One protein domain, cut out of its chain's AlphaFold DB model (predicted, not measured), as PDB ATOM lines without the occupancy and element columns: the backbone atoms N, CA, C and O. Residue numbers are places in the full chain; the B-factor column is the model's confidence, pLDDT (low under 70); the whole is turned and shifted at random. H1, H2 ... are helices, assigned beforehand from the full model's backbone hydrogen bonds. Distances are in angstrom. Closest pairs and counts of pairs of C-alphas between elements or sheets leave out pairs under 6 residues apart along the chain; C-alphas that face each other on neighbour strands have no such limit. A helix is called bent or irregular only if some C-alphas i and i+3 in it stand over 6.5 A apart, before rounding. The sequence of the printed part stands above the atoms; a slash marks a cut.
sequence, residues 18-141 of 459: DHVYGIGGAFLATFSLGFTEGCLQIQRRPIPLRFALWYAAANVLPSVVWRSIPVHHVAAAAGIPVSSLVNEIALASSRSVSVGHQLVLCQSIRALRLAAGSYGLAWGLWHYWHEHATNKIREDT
ATOM      1  N   ASP A  18     -37.374  -5.752   6.116       46.47
ATOM      2  CA  ASP A  18     -36.135  -5.544   6.890       46.47
ATOM      3  C   ASP A  18     -34.847  -5.664   6.055       46.47
ATOM      4  O   ASP A  18     -33.820  -5.063   6.379       46.47
ATOM      5  N   HIS A  19     -34.908  -6.342   4.906       49.91
ATOM      6  CA  HIS A  19     -33.734  -6.589   4.057       49.91
ATOM      7  C   HIS A  19     -33.296  -5.360   3.250       49.91
ATOM      8  O   HIS A  19     -32.105  -5.177   2.989       49.91
ATOM      9  N   VAL A  20     -34.238  -4.484   2.887       50.78
ATOM     10  CA  VAL A  20     -33.938  -3.247   2.143       50.78
ATOM     11  C   VAL A  20     -33.265  -2.214   3.060       50.78
ATOM     12  O   VAL A  20     -32.432  -1.429   2.601       50.78
ATOM     13  N   TYR A  21     -33.536  -2.264   4.370       55.38
ATOM     14  CA  TYR A  21     -32.962  -1.332   5.343       55.38
ATOM     15  C   TYR A  21     -31.493  -1.619   5.689       55.38
ATOM     16  O   TYR A  21     -30.763  -0.679   5.990       55.38
ATOM     17  N   GLY A  22     -31.016  -2.867   5.598       65.38
ATOM     18  CA  GLY A  22     -29.628  -3.210   5.949       65.38
ATOM     19  C   GLY A  22     -28.593  -2.658   4.961       65.38
ATOM     20  O   GLY A  22     -27.696  -1.898   5.332       65.38
ATOM     21  N   ILE A  23     -28.744  -2.993   3.676       73.19
ATOM     22  CA  ILE A  23     -27.843  -2.520   2.614       73.19
ATOM     23  C   ILE A  23     -28.093  -1.028   2.339       73.19
ATOM     24  O   ILE A  23     -27.145  -0.244   2.282       73.19
ATOM     25  N   GLY A  24     -29.363  -0.612   2.243       78.50
ATOM     26  CA  GLY A  24     -29.737   0.791   2.044       78.50
ATOM     27  C   GLY A  24     -29.263   1.706   3.179       78.50
ATOM     28  O   GLY A  24     -28.761   2.801   2.919       78.50
ATOM     29  N   GLY A  25     -29.333   1.238   4.428       81.50
ATOM     30  CA  GLY A  25     -28.845   1.961   5.603       81.50
ATOM     31  C   GLY A  25     -27.331   2.172   5.588       81.50
ATOM     32  O   GLY A  25     -26.867   3.279   5.865       81.50
ATOM     33  N   ALA A  26     -26.552   1.162   5.186       84.94
ATOM     34  CA  ALA A  26     -25.099   1.291   5.042       84.94
ATOM     35  C   ALA A  26     -24.713   2.307   3.951       84.94
ATOM     36  O   ALA A  26     -23.821   3.139   4.156       84.94
ATOM     37  N   PHE A  27     -25.420   2.300   2.814       86.50
ATOM     38  CA  PHE A  27     -25.240   3.295   1.753       86.50
ATOM     39  C   PHE A  27     -25.564   4.714   2.233       86.50
ATOM     40  O   PHE A  27     -24.773   5.634   2.010       86.50
ATOM     41  N   LEU A  28     -26.680   4.892   2.944       88.00
ATOM     42  CA  LEU A  28     -27.112   6.190   3.462       88.00
ATOM     43  C   LEU A  28     -26.160   6.739   4.536       88.00
ATOM     44  O   LEU A  28     -25.829   7.927   4.522       88.00
ATOM     45  N   ALA A  29     -25.676   5.883   5.439       88.50
ATOM     46  CA  ALA A  29     -24.698   6.258   6.458       88.50
ATOM     47  C   ALA A  29     -23.363   6.680   5.823       88.50
ATOM     48  O   ALA A  29     -22.816   7.734   6.152       88.50
ATOM     49  N   THR A  30     -22.876   5.909   4.846       90.06
ATOM     50  CA  THR A  30     -21.642   6.216   4.104       90.06
ATOM     51  C   THR A  30     -21.768   7.531   3.333       90.06
ATOM     52  O   THR A  30     -20.849   8.353   3.342       90.06
ATOM     53  N   PHE A  31     -22.923   7.770   2.708       91.44
ATOM     54  CA  PHE A  31     -23.221   9.019   2.011       91.44
ATOM     55  C   PHE A  31     -23.257  10.215   2.971       91.44
ATOM     56  O   PHE A  31     -22.606  11.227   2.715       91.44
ATOM     57  N   SER A  32     -23.949  10.089   4.105       91.06
ATOM     58  CA  SER A  32     -24.074  11.158   5.106       91.06
ATOM     59  C   SER A  32     -22.714  11.545   5.692       91.06
ATOM     60  O   SER A  32     -22.377  12.725   5.775       91.06
ATOM     61  N   LEU A  33     -21.877  10.552   6.006       90.25
ATOM     62  CA  LEU A  33     -20.509  10.784   6.467       90.25
ATOM     63  C   LEU A  33     -19.636  11.404   5.367       90.25
ATOM     64  O   LEU A  33     -18.889  12.346   5.630       90.25
ATOM     65  N   GLY A  34     -19.783  10.963   4.114       88.81
ATOM     66  CA  GLY A  34     -19.123  11.577   2.959       88.81
ATOM     67  C   GLY A  34     -19.525  13.036   2.736       88.81
ATOM     68  O   GLY A  34     -18.671  13.861   2.418       88.81
ATOM     69  N   PHE A  35     -20.789  13.376   2.976       91.12
ATOM     70  CA  PHE A  35     -21.282  14.748   2.912       91.12
ATOM     71  C   PHE A  35     -20.669  15.610   4.018       91.12
ATOM     72  O   PHE A  35     -20.185  16.708   3.740       91.12
ATOM     73  N   THR A  36     -20.612  15.105   5.257       89.06
ATOM     74  CA  THR A  36     -19.957  15.825   6.362       89.06
ATOM     75  C   THR A  36     -18.464  16.038   6.111       89.06
ATOM     76  O   THR A  36     -17.964  17.136   6.347       89.06
ATOM     77  N   GLU A  37     -17.761  15.048   5.546       87.88
ATOM     78  CA  GLU A  37     -16.359  15.195   5.146       87.88
ATOM     79  C   GLU A  37     -16.195  16.262   4.053       87.88
ATOM     80  O   GLU A  37     -15.330  17.132   4.169       87.88
ATOM     81  N   GLY A  38     -17.057  16.248   3.031       83.94
ATOM     82  CA  GLY A  38     -17.049  17.248   1.962       83.94
ATOM     83  C   GLY A  38     -17.269  18.667   2.491       83.94
ATOM     84  O   GLY A  38     -16.550  19.584   2.107       83.94
ATOM     85  N   CYS A  39     -18.193  18.844   3.437       85.44
ATOM     86  CA  CYS A  39     -18.444  20.127   4.098       85.44
ATOM     87  C   CYS A  39     -17.239  20.648   4.901       85.44
ATOM     88  O   CYS A  39     -17.048  21.858   4.986       85.44
ATOM     89  N   LEU A  40     -16.424  19.760   5.477       80.81
ATOM     90  CA  LEU A  40     -15.265  20.125   6.300       80.81
ATOM     91  C   LEU A  40     -13.996  20.393   5.498       80.81
ATOM     92  O   LEU A  40     -13.120  21.124   5.964       80.81
ATOM     93  N   GLN A  41     -13.882  19.800   4.312       76.75
ATOM     94  CA  GLN A  41     -12.769  20.042   3.394       76.75
ATOM     95  C   GLN A  41     -12.880  21.398   2.692       76.75
ATOM     96  O   GLN A  41     -11.871  21.961   2.267       76.75
ATOM     97  N   ILE A  42     -14.091  21.948   2.602       76.75
ATOM     98  CA  ILE A  42     -14.340  23.284   2.071       76.75
ATOM     99  C   ILE A  42     -14.023  24.300   3.173       76.75
ATOM    100  O   ILE A  42     -14.737  24.422   4.165       76.75
ATOM    101  N   GLN A  43     -12.964  25.084   2.982       69.25
ATOM    102  CA  GLN A  43     -12.567  26.130   3.938       69.25
ATOM    103  C   GLN A  43     -13.298  27.466   3.713       69.25
ATOM    104  O   GLN A  43     -13.172  28.395   4.512       69.25
ATOM    105  N   ARG A  44     -14.074  27.580   2.630       67.69
ATOM    106  CA  ARG A  44     -14.819  28.786   2.253       67.69
ATOM    107  C   ARG A  44     -16.253  28.750   2.789       67.69
ATOM    108  O   ARG A  44     -16.956  27.755   2.635       67.69
ATOM    109  N   ARG A  45     -16.709  29.865   3.370       72.25
ATOM    110  CA  ARG A  45     -18.128  30.115   3.676       72.25
ATOM    111  C   ARG A  45     -18.694  31.133   2.675       72.25
ATOM    112  O   ARG A  45     -17.994  32.106   2.387       72.25
ATOM    113  N   PRO A  46     -19.926  30.956   2.162       74.56
ATOM    114  CA  PRO A  46     -20.856  29.841   2.396       74.56
ATOM    115  C   PRO A  46     -20.425  28.522   1.721       74.56
ATOM    116  O   PRO A  46     -19.696  28.534   0.731       74.56
ATOM    117  N   ILE A  47     -20.876  27.387   2.272       76.88
ATOM    118  CA  ILE A  47     -20.510  26.036   1.809       76.88
ATOM    119  C   ILE A  47     -21.241  25.720   0.487       76.88
ATOM    120  O   ILE A  47     -22.475  25.747   0.461       76.88
ATOM    121  N   PRO A  48     -20.538  25.370  -0.609       80.56
ATOM    122  CA  PRO A  48     -21.161  24.925  -1.847       80.56
ATOM    123  C   PRO A  48     -21.733  23.509  -1.678       80.56
ATOM    124  O   PRO A  48     -21.064  22.507  -1.924       80.56
ATOM    125  N   LEU A  49     -23.012  23.434  -1.298       83.25
ATOM    126  CA  LEU A  49     -23.746  22.179  -1.067       83.25
ATOM    127  C   LEU A  49     -23.678  21.212  -2.255       83.25
ATOM    128  O   LEU A  49     -23.560  20.005  -2.062       83.25
ATOM    129  N   ARG A  50     -23.695  21.741  -3.485       84.50
ATOM    130  CA  ARG A  50     -23.561  20.932  -4.704       84.50
ATOM    131  C   ARG A  50     -22.263  20.129  -4.691       84.50
ATOM    132  O   ARG A  50     -22.294  18.935  -4.954       84.50
ATOM    133  N   PHE A  51     -21.144  20.755  -4.331       84.38
ATOM    134  CA  PHE A  51     -19.862  20.062  -4.263       84.38
ATOM    135  C   PHE A  51     -19.843  19.003  -3.157       84.38
ATOM    136  O   PHE A  51     -19.391  17.890  -3.404       84.38
ATOM    137  N   ALA A  52     -20.383  19.305  -1.972       86.38
ATOM    138  CA  ALA A  52     -20.448  18.343  -0.868       86.38
ATOM    139  C   ALA A  52     -21.282  17.095  -1.221       86.38
ATOM    140  O   ALA A  52     -20.891  15.981  -0.880       86.38
ATOM    141  N   LEU A  53     -22.385  17.261  -1.962       88.69
ATOM    142  CA  LEU A  53     -23.194  16.146  -2.471       88.69
ATOM    143  C   LEU A  53     -22.443  15.316  -3.521       88.69
ATOM    144  O   LEU A  53     -22.442  14.088  -3.442       88.69
ATOM    145  N   TRP A  54     -21.759  15.966  -4.470       87.12
ATOM    146  CA  TRP A  54     -20.927  15.274  -5.463       87.12
ATOM    147  C   TRP A  54     -19.763  14.521  -4.814       87.12
ATOM    148  O   TRP A  54     -19.468  13.387  -5.191       87.12
ATOM    149  N   TYR A  55     -19.140  15.114  -3.797       87.19
ATOM    150  CA  TYR A  55     -18.076  14.494  -3.020       87.19
ATOM    151  C   TYR A  55     -18.566  13.285  -2.223       87.19
ATOM    152  O   TYR A  55     -17.898  12.248  -2.224       87.19
ATOM    153  N   ALA A  56     -19.741  13.387  -1.598       89.81
ATOM    154  CA  ALA A  56     -20.388  12.272  -0.925       89.81
ATOM    155  C   ALA A  56     -20.643  11.118  -1.901       89.81
ATOM    156  O   ALA A  56     -20.157  10.014  -1.664       89.81
ATOM    157  N   ALA A  57     -21.311  11.391  -3.028       90.25
ATOM    158  CA  ALA A  57     -21.655  10.399  -4.047       90.25
ATOM    159  C   ALA A  57     -20.419   9.697  -4.632       90.25
ATOM    160  O   ALA A  57     -20.373   8.468  -4.690       90.25
ATOM    161  N   ALA A  58     -19.384  10.462  -4.995       88.69
ATOM    162  CA  ALA A  58     -18.151   9.928  -5.569       88.69
ATOM    163  C   ALA A  58     -17.389   9.002  -4.604       88.69
ATOM    164  O   ALA A  58     -16.631   8.142  -5.047       88.69
ATOM    165  N   ASN A  59     -17.588   9.151  -3.290       87.69
ATOM    166  CA  ASN A  59     -16.872   8.390  -2.270       87.69
ATOM    167  C   ASN A  59     -17.675   7.246  -1.634       87.69
ATOM    168  O   ASN A  59     -17.116   6.525  -0.807       87.69
ATOM    169  N   VAL A  60     -18.934   7.020  -2.022       86.38
ATOM    170  CA  VAL A  60     -19.736   5.907  -1.484       86.38
ATOM    171  C   VAL A  60     -19.122   4.549  -1.844       86.38
ATOM    172  O   VAL A  60     -18.788   3.770  -0.956       86.38
ATOM    173  N   LEU A  61     -18.909   4.284  -3.138       85.19
ATOM    174  CA  LEU A  61     -18.350   3.008  -3.613       85.19
ATOM    175  C   LEU A  61     -16.869   2.809  -3.236       85.19
ATOM    176  O   LEU A  61     -16.518   1.725  -2.774       85.19
ATOM    177  N   PRO A  62     -15.982   3.820  -3.351       85.94
ATOM    178  CA  PRO A  62     -14.596   3.682  -2.903       85.94
ATOM    179  C   PRO A  62     -14.453   3.349  -1.414       85.94
ATOM    180  O   PRO A  62     -13.514   2.646  -1.040       85.94
ATOM    181  N   SER A  63     -15.393   3.796  -0.569       83.25
ATOM    182  CA  SER A  63     -15.334   3.547   0.879       83.25
ATOM    183  C   SER A  63     -15.442   2.064   1.238       83.25
ATOM    184  O   SER A  63     -14.895   1.642   2.251       83.25
ATOM    185  N   VAL A  64     -16.069   1.262   0.374       84.12
ATOM    186  CA  VAL A  64     -16.195  -0.196   0.525       84.12
ATOM    187  C   VAL A  64     -14.833  -0.890   0.476       84.12
ATOM    188  O   VAL A  64     -14.602  -1.875   1.171       84.12
ATOM    189  N   VAL A  65     -13.905  -0.343  -0.312       87.06
ATOM    190  CA  VAL A  65     -12.541  -0.860  -0.496       87.06
ATOM    191  C   VAL A  65     -11.499  -0.010   0.231       87.06
ATOM    192  O   VAL A  65     -10.338   0.027  -0.174       87.06
ATOM    193  N   TRP A  66     -11.906   0.690   1.295       84.25
ATOM    194  CA  TRP A  66     -11.019   1.518   2.122       84.25
ATOM    195  C   TRP A  66     -10.312   2.635   1.343       84.25
ATOM    196  O   TRP A  66      -9.218   3.074   1.703       84.25
ATOM    197  N   ARG A  67     -10.930   3.112   0.257       86.44
ATOM    198  CA  ARG A  67     -10.397   4.189  -0.581       86.44
ATOM    199  C   ARG A  67     -11.269   5.431  -0.509       86.44
ATOM    200  O   ARG A  67     -12.469   5.381  -0.266       86.44
ATOM    201  N   SER A  68     -10.642   6.574  -0.759       86.81
ATOM    202  CA  SER A  68     -11.326   7.845  -0.956       86.81
ATOM    203  C   SER A  68     -10.755   8.522  -2.190       86.81
ATOM    204  O   SER A  68      -9.539   8.548  -2.381       86.81
ATOM    205  N   ILE A  69     -11.633   9.061  -3.027       87.44
ATOM    206  CA  ILE A  69     -11.252   9.910  -4.145       87.44
ATOM    207  C   ILE A  69     -10.892  11.283  -3.573       87.44
ATOM    208  O   ILE A  69     -11.691  11.885  -2.844       87.44
ATOM    209  N   PRO A  70      -9.692  11.794  -3.877       85.12
ATOM    210  CA  PRO A  70      -9.270  13.077  -3.364       85.12
ATOM    211  C   PRO A  70     -10.083  14.216  -3.991       85.12
ATOM    212  O   PRO A  70     -10.552  14.154  -5.128       85.12
ATOM    213  N   VAL A  71     -10.209  15.294  -3.222       82.19
ATOM    214  CA  VAL A  71     -11.048  16.474  -3.494       82.19
ATOM    215  C   VAL A  71     -10.812  17.071  -4.878       82.19
ATOM    216  O   VAL A  71     -11.764  17.428  -5.561       82.19
ATOM    217  N   HIS A  72      -9.553  17.146  -5.312       80.56
ATOM    218  CA  HIS A  72      -9.173  17.755  -6.586       80.56
ATOM    219  C   HIS A  72      -9.697  16.971  -7.797       80.56
ATOM    220  O   HIS A  72     -10.080  17.579  -8.792       80.56
ATOM    221  N   HIS A  73      -9.786  15.639  -7.707       82.88
ATOM    222  CA  HIS A  73     -10.357  14.815  -8.775       82.88
ATOM    223  C   HIS A  73     -11.879  14.956  -8.843       82.88
ATOM    224  O   HIS A  73     -12.433  15.062  -9.933       82.88
ATOM    225  N   VAL A  74     -12.555  15.036  -7.692       83.00
ATOM    226  CA  VAL A  74     -14.006  15.285  -7.646       83.00
ATOM    227  C   VAL A  74     -14.335  16.691  -8.154       83.00
ATOM    228  O   VAL A  74     -15.289  16.867  -8.902       83.00
ATOM    229  N   ALA A  75     -13.534  17.692  -7.786       81.00
ATOM    230  CA  ALA A  75     -13.715  19.072  -8.229       81.00
ATOM    231  C   ALA A  75     -13.540  19.211  -9.747       81.00
ATOM    232  O   ALA A  75     -14.375  19.834 -10.401       81.00
ATOM    233  N   ALA A  76     -12.515  18.560 -10.309       82.56
ATOM    234  CA  ALA A  76     -12.308  18.495 -11.753       82.56
ATOM    235  C   ALA A  76     -13.484  17.812 -12.470       82.56
ATOM    236  O   ALA A  76     -13.979  18.335 -13.465       82.56
ATOM    237  N   ALA A  77     -13.983  16.694 -11.932       83.00
ATOM    238  CA  ALA A  77     -15.134  15.983 -12.492       83.00
ATOM    239  C   ALA A  77     -16.446  16.787 -12.395       83.00
ATOM    240  O   ALA A  77     -17.291  16.695 -13.280       83.00
ATOM    241  N   ALA A  78     -16.610  17.601 -11.350       79.25
ATOM    242  CA  ALA A  78     -17.775  18.461 -11.155       79.25
ATOM    243  C   ALA A  78     -17.686  19.804 -11.912       79.25
ATOM    244  O   ALA A  78     -18.607  20.615 -11.814       79.25
ATOM    245  N   GLY A  79     -16.584  20.068 -12.629       77.75
ATOM    246  CA  GLY A  79     -16.351  21.340 -13.322       77.75
ATOM    247  C   GLY A  79     -16.183  22.536 -12.377       77.75
ATOM    248  O   GLY A  79     -16.443  23.672 -12.771       77.75
ATOM    249  N   ILE A  80     -15.784  22.298 -11.124       79.50
ATOM    250  CA  ILE A  80     -15.636  23.338 -10.099       79.50
ATOM    251  C   ILE A  80     -14.150  23.702  -9.975       79.50
ATOM    252  O   ILE A  80     -13.330  22.820  -9.708       79.50
ATOM    253  N   PRO A  81     -13.767  24.983 -10.132       77.12
ATOM    254  CA  PRO A  81     -12.368  25.380 -10.037       77.12
ATOM    255  C   PRO A  81     -11.828  25.100  -8.631       77.12
ATOM    256  O   PRO A  81     -12.398  25.550  -7.638       77.12
ATOM    257  N   VAL A  82     -10.710  24.376  -8.526       67.88
ATOM    258  CA  VAL A  82     -10.101  23.975  -7.237       67.88
ATOM    259  C   VAL A  82      -9.740  25.193  -6.375       67.88
ATOM    260  O   VAL A  82      -9.931  25.172  -5.159       67.88
ATOM    261  N   SER A  83      -9.346  26.296  -7.018       66.94
ATOM    262  CA  SER A  83      -9.091  27.599  -6.389       66.94
ATOM    263  C   SER A  83     -10.322  28.223  -5.720       66.94
ATOM    264  O   SER A  83     -10.194  29.106  -4.878       66.94
ATOM    265  N   SER A  84     -11.534  27.771  -6.063       63.22
ATOM    266  CA  SER A  84     -12.769  28.214  -5.406       63.22
ATOM    267  C   SER A  84     -13.102  27.438  -4.127       63.22
ATOM    268  O   SER A  84     -13.914  27.923  -3.335       63.22
ATOM    269  N   LEU A  85     -12.475  26.272  -3.919       61.62
ATOM    270  CA  LEU A  85     -12.776  25.314  -2.847       61.62
ATOM    271  C   LEU A  85     -11.718  25.309  -1.734       61.62
ATOM    272  O   LEU A  85     -12.066  25.176  -0.558       61.62
ATOM    273  N   VAL A  86     -10.442  25.464  -2.100       63.59
ATOM    274  CA  VAL A  86      -9.302  25.424  -1.176       63.59
ATOM    275  C   VAL A  86      -8.622  26.786  -1.164       63.59
ATOM    276  O   VAL A  86      -8.206  27.288  -2.204       63.59
ATOM    277  N   ASN A  87      -8.503  27.388   0.020       59.78
ATOM    278  CA  ASN A  87      -7.772  28.635   0.192       59.78
ATOM    279  C   ASN A  87      -6.310  28.276   0.503       59.78
ATOM    280  O   ASN A  87      -5.975  27.969   1.646       59.78
ATOM    281  N   GLU A  88      -5.433  28.267  -0.503       53.59
ATOM    282  CA  GLU A  88      -4.013  27.882  -0.350       53.59
ATOM    283  C   GLU A  88      -3.280  28.716   0.724       53.59
ATOM    284  O   GLU A  88      -2.362  28.236   1.388       53.59
ATOM    285  N   ILE A  89      -3.772  29.930   0.991       51.44
ATOM    286  CA  ILE A  89      -3.272  30.848   2.022       51.44
ATOM    287  C   ILE A  89      -3.518  30.311   3.449       51.44
ATOM    288  O   ILE A  89      -2.700  30.528   4.342       51.44
ATOM    289  N   ALA A  90      -4.599  29.557   3.683       51.47
ATOM    290  CA  ALA A  90      -4.894  28.967   4.992       51.47
ATOM    291  C   ALA A  90      -4.028  27.725   5.283       51.47
ATOM    292  O   ALA A  90      -3.623  27.511   6.426       51.47
ATOM    293  N   LEU A  91      -3.665  26.956   4.248       51.28
ATOM    294  CA  LEU A  91      -2.727  25.826   4.335       51.28
ATOM    295  C   LEU A  91      -1.284  26.270   4.629       51.28
ATOM    296  O   LEU A  91      -0.564  25.569   5.338       51.28
ATOM    297  N   ALA A  92      -0.882  27.454   4.158       50.75
ATOM    298  CA  ALA A  92       0.414  28.055   4.481       50.75
ATOM    299  C   ALA A  92       0.508  28.569   5.938       50.75
ATOM    300  O   ALA A  92       1.606  28.714   6.474       50.75
ATOM    301  N   SER A  93      -0.626  28.788   6.621       52.97
ATOM    302  CA  SER A  93      -0.702  29.250   8.022       52.97
ATOM    303  C   SER A  93      -0.668  28.104   9.054       52.97
ATOM    304  O   SER A  93      -1.429  28.066  10.022       52.97
ATOM    305  N   SER A  94       0.235  27.144   8.848       53.66
ATOM    306  CA  SER A  94       0.335  25.821   9.492       53.66
ATOM    307  C   SER A  94       0.616  25.776  11.013       53.66
ATOM    308  O   SER A  94       1.106  24.768  11.519       53.66
ATOM    309  N   ARG A  95       0.306  26.827  11.787       55.66
ATOM    310  CA  ARG A  95       0.606  26.911  13.235       55.66
ATOM    311  C   ARG A  95      -0.571  27.334  14.127       55.66
ATOM    312  O   ARG A  95      -0.346  27.917  15.182       55.66
ATOM    313  N   SER A  96      -1.821  27.053  13.747       66.88
ATOM    314  CA  SER A  96      -2.981  27.308  14.619       66.88
ATOM    315  C   SER A  96      -3.653  26.016  15.094       66.88
ATOM    316  O   SER A  96      -3.867  25.072  14.333       66.88
ATOM    317  N   VAL A  97      -3.998  25.978  16.385       71.94
ATOM    318  CA  VAL A  97      -4.639  24.835  17.063       71.94
ATOM    319  C   VAL A  97      -5.982  24.466  16.409       71.94
ATOM    320  O   VAL A  97      -6.332  23.292  16.318       71.94
ATOM    321  N   SER A  98      -6.702  25.450  15.866       71.88
ATOM    322  CA  SER A  98      -7.977  25.264  15.160       71.88
ATOM    323  C   SER A  98      -7.847  24.453  13.866       71.88
ATOM    324  O   SER A  98      -8.683  23.587  13.607       71.88
ATOM    325  N   VAL A  99      -6.784  24.671  13.084       71.75
ATOM    326  CA  VAL A  99      -6.502  23.886  11.869       71.75
ATOM    327  C   VAL A  99      -6.159  22.441  12.238       71.75
ATOM    328  O   VAL A  99      -6.614  21.511  11.573       71.75
ATOM    329  N   GLY A 100      -5.441  22.237  13.348       73.12
ATOM    330  CA  GLY A 100      -5.163  20.907  13.899       73.12
ATOM    331  C   GLY A 100      -6.437  20.134  14.255       73.12
ATOM    332  O   GLY A 100      -6.613  19.003  13.802       73.12
ATOM    333  N   HIS A 101      -7.369  20.753  14.987       78.38
ATOM    334  CA  HIS A 101      -8.654  20.124  15.326       78.38
ATOM    335  C   HIS A 101      -9.490  19.779  14.091       78.38
ATOM    336  O   HIS A 101     -10.084  18.702  14.036       78.38
ATOM    337  N   GLN A 102      -9.513  20.653  13.083       76.06
ATOM    338  CA  GLN A 102     -10.243  20.400  11.842       76.06
ATOM    339  C   GLN A 102      -9.657  19.217  11.059       76.06
ATOM    340  O   GLN A 102     -10.411  18.397  10.533       76.06
ATOM    341  N   LEU A 103      -8.327  19.092  11.005       78.75
ATOM    342  CA  LEU A 103      -7.657  17.961  10.358       78.75
ATOM    343  C   LEU A 103      -7.952  16.643  11.075       78.75
ATOM    344  O   LEU A 103      -8.281  15.658  10.414       78.75
ATOM    345  N   VAL A 104      -7.894  16.632  12.411       84.19
ATOM    346  CA  VAL A 104      -8.252  15.451  13.214       84.19
ATOM    347  C   VAL A 104      -9.700  15.049  12.945       84.19
ATOM    348  O   VAL A 104      -9.962  13.895  12.624       84.19
ATOM    349  N   LEU A 105     -10.629  16.005  12.975       83.81
ATOM    350  CA  LEU A 105     -12.052  15.750  12.765       83.81
ATOM    351  C   LEU A 105     -12.346  15.242  11.341       83.81
ATOM    352  O   LEU A 105     -13.117  14.298  11.169       83.81
ATOM    353  N   CYS A 106     -11.678  15.794  10.322       83.62
ATOM    354  CA  CYS A 106     -11.780  15.305   8.947       83.62
ATOM    355  C   CYS A 106     -11.275  13.858   8.813       83.62
ATOM    356  O   CYS A 106     -11.894  13.056   8.114       83.62
ATOM    357  N   GLN A 107     -10.175  13.509   9.489       85.25
ATOM    358  CA  GLN A 107      -9.639  12.144   9.480       85.25
ATOM    359  C   GLN A 107     -10.534  11.169  10.256       85.25
ATOM    360  O   GLN A 107     -10.754  10.053   9.791       85.25
ATOM    361  N   SER A 108     -11.112  11.585  11.387       87.25
ATOM    362  CA  SER A 108     -12.059  10.770  12.159       87.25
ATOM    363  C   SER A 108     -13.326  10.454  11.362       87.25
ATOM    364  O   SER A 108     -13.751   9.301  11.320       87.25
ATOM    365  N   ILE A 109     -13.903  11.445  10.675       88.06
ATOM    366  CA  ILE A 109     -15.091  11.239   9.832       88.06
ATOM    367  C   ILE A 109     -14.765  10.354   8.633       88.06
ATOM    368  O   ILE A 109     -15.546   9.461   8.303       88.06
ATOM    369  N   ARG A 110     -13.595  10.543   8.010       87.44
ATOM    370  CA  ARG A 110     -13.131   9.662   6.937       87.44
ATOM    371  C   ARG A 110     -13.017   8.218   7.421       87.44
ATOM    372  O   ARG A 110     -13.536   7.329   6.756       87.44
ATOM    373  N   ALA A 111     -12.386   7.979   8.571       88.56
ATOM    374  CA  ALA A 111     -12.256   6.639   9.140       88.56
ATOM    375  C   ALA A 111     -13.628   6.005   9.423       88.56
ATOM    376  O   ALA A 111     -13.860   4.853   9.055       88.56
ATOM    377  N   LEU A 112     -14.564   6.774   9.988       87.44
ATOM    378  CA  LEU A 112     -15.927   6.314  10.252       87.44
ATOM    379  C   LEU A 112     -16.685   5.991   8.955       87.44
ATOM    380  O   LEU A 112     -17.391   4.989   8.897       87.44
ATOM    381  N   ARG A 113     -16.501   6.788   7.893       91.44
ATOM    382  CA  ARG A 113     -17.095   6.526   6.573       91.44
ATOM    383  C   ARG A 113     -16.575   5.225   5.969       91.44
ATOM    384  O   ARG A 113     -17.363   4.441   5.450       91.44
ATOM    385  N   LEU A 114     -15.262   4.994   6.036       89.50
ATOM    386  CA  LEU A 114     -14.649   3.756   5.547       89.50
ATOM    387  C   LEU A 114     -15.141   2.542   6.346       89.50
ATOM    388  O   LEU A 114     -15.458   1.512   5.754       89.50
ATOM    389  N   ALA A 115     -15.276   2.673   7.668       87.88
ATOM    390  CA  ALA A 115     -15.822   1.619   8.517       87.88
ATOM    391  C   ALA A 115     -17.300   1.330   8.194       87.88
ATOM    392  O   ALA A 115     -17.668   0.177   7.991       87.88
ATOM    393  N   ALA A 116     -18.141   2.361   8.071       86.94
ATOM    394  CA  ALA A 116     -19.555   2.205   7.731       86.94
ATOM    395  C   ALA A 116     -19.754   1.557   6.351       86.94
ATOM    396  O   ALA A 116     -20.572   0.649   6.210       86.94
ATOM    397  N   GLY A 117     -18.973   1.974   5.349       85.56
ATOM    398  CA  GLY A 117     -19.060   1.431   3.993       85.56
ATOM    399  C   GLY A 117     -18.587  -0.020   3.888       85.56
ATOM    400  O   GLY A 117     -19.232  -0.826   3.222       85.56
ATOM    401  N   SER A 118     -17.486  -0.372   4.554       87.31
ATOM    402  CA  SER A 118     -16.916  -1.725   4.500       87.31
ATOM    403  C   SER A 118     -17.665  -2.717   5.396       87.31
ATOM    404  O   SER A 118     -18.173  -3.723   4.902       87.31
ATOM    405  N   TYR A 119     -17.796  -2.428   6.695       84.38
ATOM    406  CA  TYR A 119     -18.457  -3.326   7.644       84.38
ATOM    407  C   TYR A 119     -19.970  -3.372   7.443       84.38
ATOM    408  O   TYR A 119     -20.552  -4.442   7.579       84.38
ATOM    409  N   GLY A 120     -20.607  -2.257   7.068       82.19
ATOM    410  CA  GLY A 120     -22.046  -2.225   6.797       82.19
ATOM    411  C   GLY A 120     -22.440  -3.090   5.597       82.19
ATOM    412  O   GLY A 120     -23.406  -3.845   5.676       82.19
ATOM    413  N   LEU A 121     -21.656  -3.056   4.512       80.88
ATOM    414  CA  LEU A 121     -21.892  -3.932   3.361       80.88
ATOM    415  C   LEU A 121     -21.478  -5.374   3.621       80.88
ATOM    416  O   LEU A 121     -22.202  -6.272   3.211       80.88
ATOM    417  N   ALA A 122     -20.361  -5.619   4.311       84.12
ATOM    418  CA  ALA A 122     -19.968  -6.976   4.682       84.12
ATOM    419  C   ALA A 122     -21.033  -7.638   5.569       84.12
ATOM    420  O   ALA A 122     -21.407  -8.779   5.321       84.12
ATOM    421  N   TRP A 123     -21.577  -6.904   6.544       79.94
ATOM    422  CA  TRP A 123     -22.680  -7.357   7.388       79.94
ATOM    423  C   TRP A 123     -23.972  -7.573   6.591       79.94
ATOM    424  O   TRP A 123     -24.602  -8.620   6.718       79.94
ATOM    425  N   GLY A 124     -24.341  -6.627   5.720       77.94
ATOM    426  CA  GLY A 124     -25.522  -6.745   4.861       77.94
ATOM    427  C   GLY A 124     -25.440  -7.927   3.890       77.94
ATOM    428  O   GLY A 124     -26.407  -8.668   3.746       77.94
ATOM    429  N   LEU A 125     -24.276  -8.151   3.275       80.44
ATOM    430  CA  LEU A 125     -24.016  -9.286   2.386       80.44
ATOM    431  C   LEU A 125     -23.946 -10.608   3.148       80.44
ATOM    432  O   LEU A 125     -24.464 -11.607   2.659       80.44
ATOM    433  N   TRP A 126     -23.342 -10.625   4.340       79.25
ATOM    434  CA  TRP A 126     -23.314 -11.800   5.208       79.25
ATOM    435  C   TRP A 126     -24.726 -12.224   5.597       79.25
ATOM    436  O   TRP A 126     -25.074 -13.385   5.414       79.25
ATOM    437  N   HIS A 127     -25.557 -11.287   6.059       74.88
ATOM    438  CA  HIS A 127     -26.947 -11.570   6.413       74.88
ATOM    439  C   HIS A 127     -27.755 -12.015   5.192       74.88
ATOM    440  O   HIS A 127     -28.422 -13.042   5.246       74.88
ATOM    441  N   TYR A 128     -27.630 -11.303   4.067       76.06
ATOM    442  CA  TYR A 128     -28.291 -11.660   2.811       76.06
ATOM    443  C   TYR A 128     -27.918 -13.072   2.348       76.06
ATOM    444  O   TYR A 128     -28.781 -13.851   1.950       76.06
ATOM    445  N   TRP A 129     -26.634 -13.431   2.424       72.25
ATOM    446  CA  TRP A 129     -26.159 -14.737   1.988       72.25
ATOM    447  C   TRP A 129     -26.528 -15.845   2.972       72.25
ATOM    448  O   TRP A 129     -26.978 -16.899   2.531       72.25
ATOM    449  N   HIS A 130     -26.403 -15.625   4.283       69.31
ATOM    450  CA  HIS A 130     -26.832 -16.612   5.273       69.31
ATOM    451  C   HIS A 130     -28.323 -16.896   5.149       69.31
ATOM    452  O   HIS A 130     -28.712 -18.057   5.112       69.31
ATOM    453  N   GLU A 131     -29.138 -15.858   5.001       61.12
ATOM    454  CA  GLU A 131     -30.586 -15.969   4.894       61.12
ATOM    455  C   GLU A 131     -31.016 -16.643   3.583       61.12
ATOM    456  O   GLU A 131     -31.821 -17.577   3.603       61.12
ATOM    457  N   HIS A 132     -30.403 -16.284   2.447       59.12
ATOM    458  CA  HIS A 132     -30.647 -16.976   1.180       59.12
ATOM    459  C   HIS A 132     -30.115 -18.408   1.156       59.12
ATOM    460  O   HIS A 132     -30.766 -19.270   0.574       59.12
ATOM    461  N   ALA A 133     -28.974 -18.705   1.777       58.31
ATOM    462  CA  ALA A 133     -28.459 -20.068   1.866       58.31
ATOM    463  C   ALA A 133     -29.353 -20.935   2.767       58.31
ATOM    464  O   ALA A 133     -29.664 -22.070   2.405       58.31
ATOM    465  N   THR A 134     -29.841 -20.397   3.889       52.62
ATOM    466  CA  THR A 134     -30.781 -21.110   4.765       52.62
ATOM    467  C   THR A 134     -32.162 -21.280   4.142       52.62
ATOM    468  O   THR A 134     -32.775 -22.324   4.342       52.62
ATOM    469  N   ASN A 135     -32.637 -20.317   3.345       49.03
ATOM    470  CA  ASN A 135     -33.914 -20.436   2.638       49.03
ATOM    471  C   ASN A 135     -33.808 -21.399   1.449       49.03
ATOM    472  O   ASN A 135     -34.660 -22.265   1.292       49.03
ATOM    473  N   LYS A 136     -32.710 -21.358   0.688       43.31
ATOM    474  CA  LYS A 136     -32.519 -22.214  -0.490       43.31
ATOM    475  C   LYS A 136     -32.254 -23.679  -0.131       43.31
ATOM    476  O   LYS A 136     -32.816 -24.567  -0.756       43.31
ATOM    477  N   ILE A 137     -31.491 -23.961   0.931       48.41
ATOM    478  CA  ILE A 137     -31.316 -25.341   1.432       48.41
ATOM    479  C   ILE A 137     -32.638 -25.897   1.994       48.41
ATOM    480  O   ILE A 137     -32.892 -27.098   1.908       48.41
ATOM    481  N   ARG A 138     -33.506 -25.029   2.530       42.62
ATOM    482  CA  ARG A 138     -34.807 -25.398   3.102       42.62
ATOM    483  C   ARG A 138     -35.923 -25.534   2.052       42.62
ATOM    484  O   ARG A 138     -36.875 -26.267   2.311       42.62
ATOM    485  N   GLU A 139     -35.798 -24.890   0.892       43.44
ATOM    486  CA  GLU A 139     -36.761 -24.967  -0.219       43.44
ATOM    487  C   GLU A 139     -36.396 -26.023  -1.283       43.44
ATOM    488  O   GLU A 139     -37.293 -26.713  -1.769       43.44
ATOM    489  N   ASP A 140     -35.111 -26.244  -1.595       40.84
ATOM    490  CA  ASP A 140     -34.728 -26.977  -2.817       40.84
ATOM    491  C   ASP A 140     -34.499 -28.496  -2.684       40.84
ATOM    492  O   ASP A 140     -34.318 -29.150  -3.708       40.84
ATOM    493  N   THR A 141     -34.522 -29.117  -1.495       45.16
ATOM    494  CA  THR A 141     -34.193 -30.565  -1.406       45.16
ATOM    495  C   THR A 141     -35.358 -31.528  -1.171       45.16
ATOM    496  O   THR A 141     -35.195 -32.704  -1.485       45.16
TER     497      THR A 141
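This is residues 18 to 141 of the 459 residues of an uncharacterized protein of Bremia lactucae (UniProt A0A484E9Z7). One very long helix, H5, makes the length of a rod; H1 packs beside it, H2 crosses H1, and H3 packs on H2. H5's residues 132 to 140 stick out. The printed part has 124 residues, five named helices, H1 to H5, and no named strand: all helix, loose, radius of gyration of the C-alphas 18.6 A, spans 69 by 31 by 20 A.

Find C-alpha 18 at (-36.135, -5.544, 6.890); H1 runs 34.8 A to residue 41. H2, residues 49 to 64, is irregular: C-alphas 58 and 61 are 7.2 A apart. H3, residues 71 to 77, and H4, 88 to 92, follow. H5, residues 97 to 140, runs 63.1 A to (-34.728, -26.977, -2.817).

At the hub, H2, find H1 touching, closest C-alphas Gly 34 and Ala 56, 4.1 A, at a steep tilt of 55 degrees. H2's residues 51 to 58 touch H3, closest C-alphas Tyr 55 and Val 74, 6.2 A. H1 touches H5, closest C-alphas Ala 26 and Gly 120, 5.0 A, at a shallow tilt of 15 degrees, opposite ways. H4 touches no helix. O i to N i+4 pairs are within hydrogen-bond range throughout H3 and H4, and 18 of 20 in H1, 9 of 12 in H2, 39 of 40 in H5.

The farthest C-alphas, Ser 93 and Thr 141, are 69.2 A apart. The printed part has no cut and no long link. Look for pLDDT under 70 at residues 18 to 22, 43 to 44, 82 to 96 and 130 to 141.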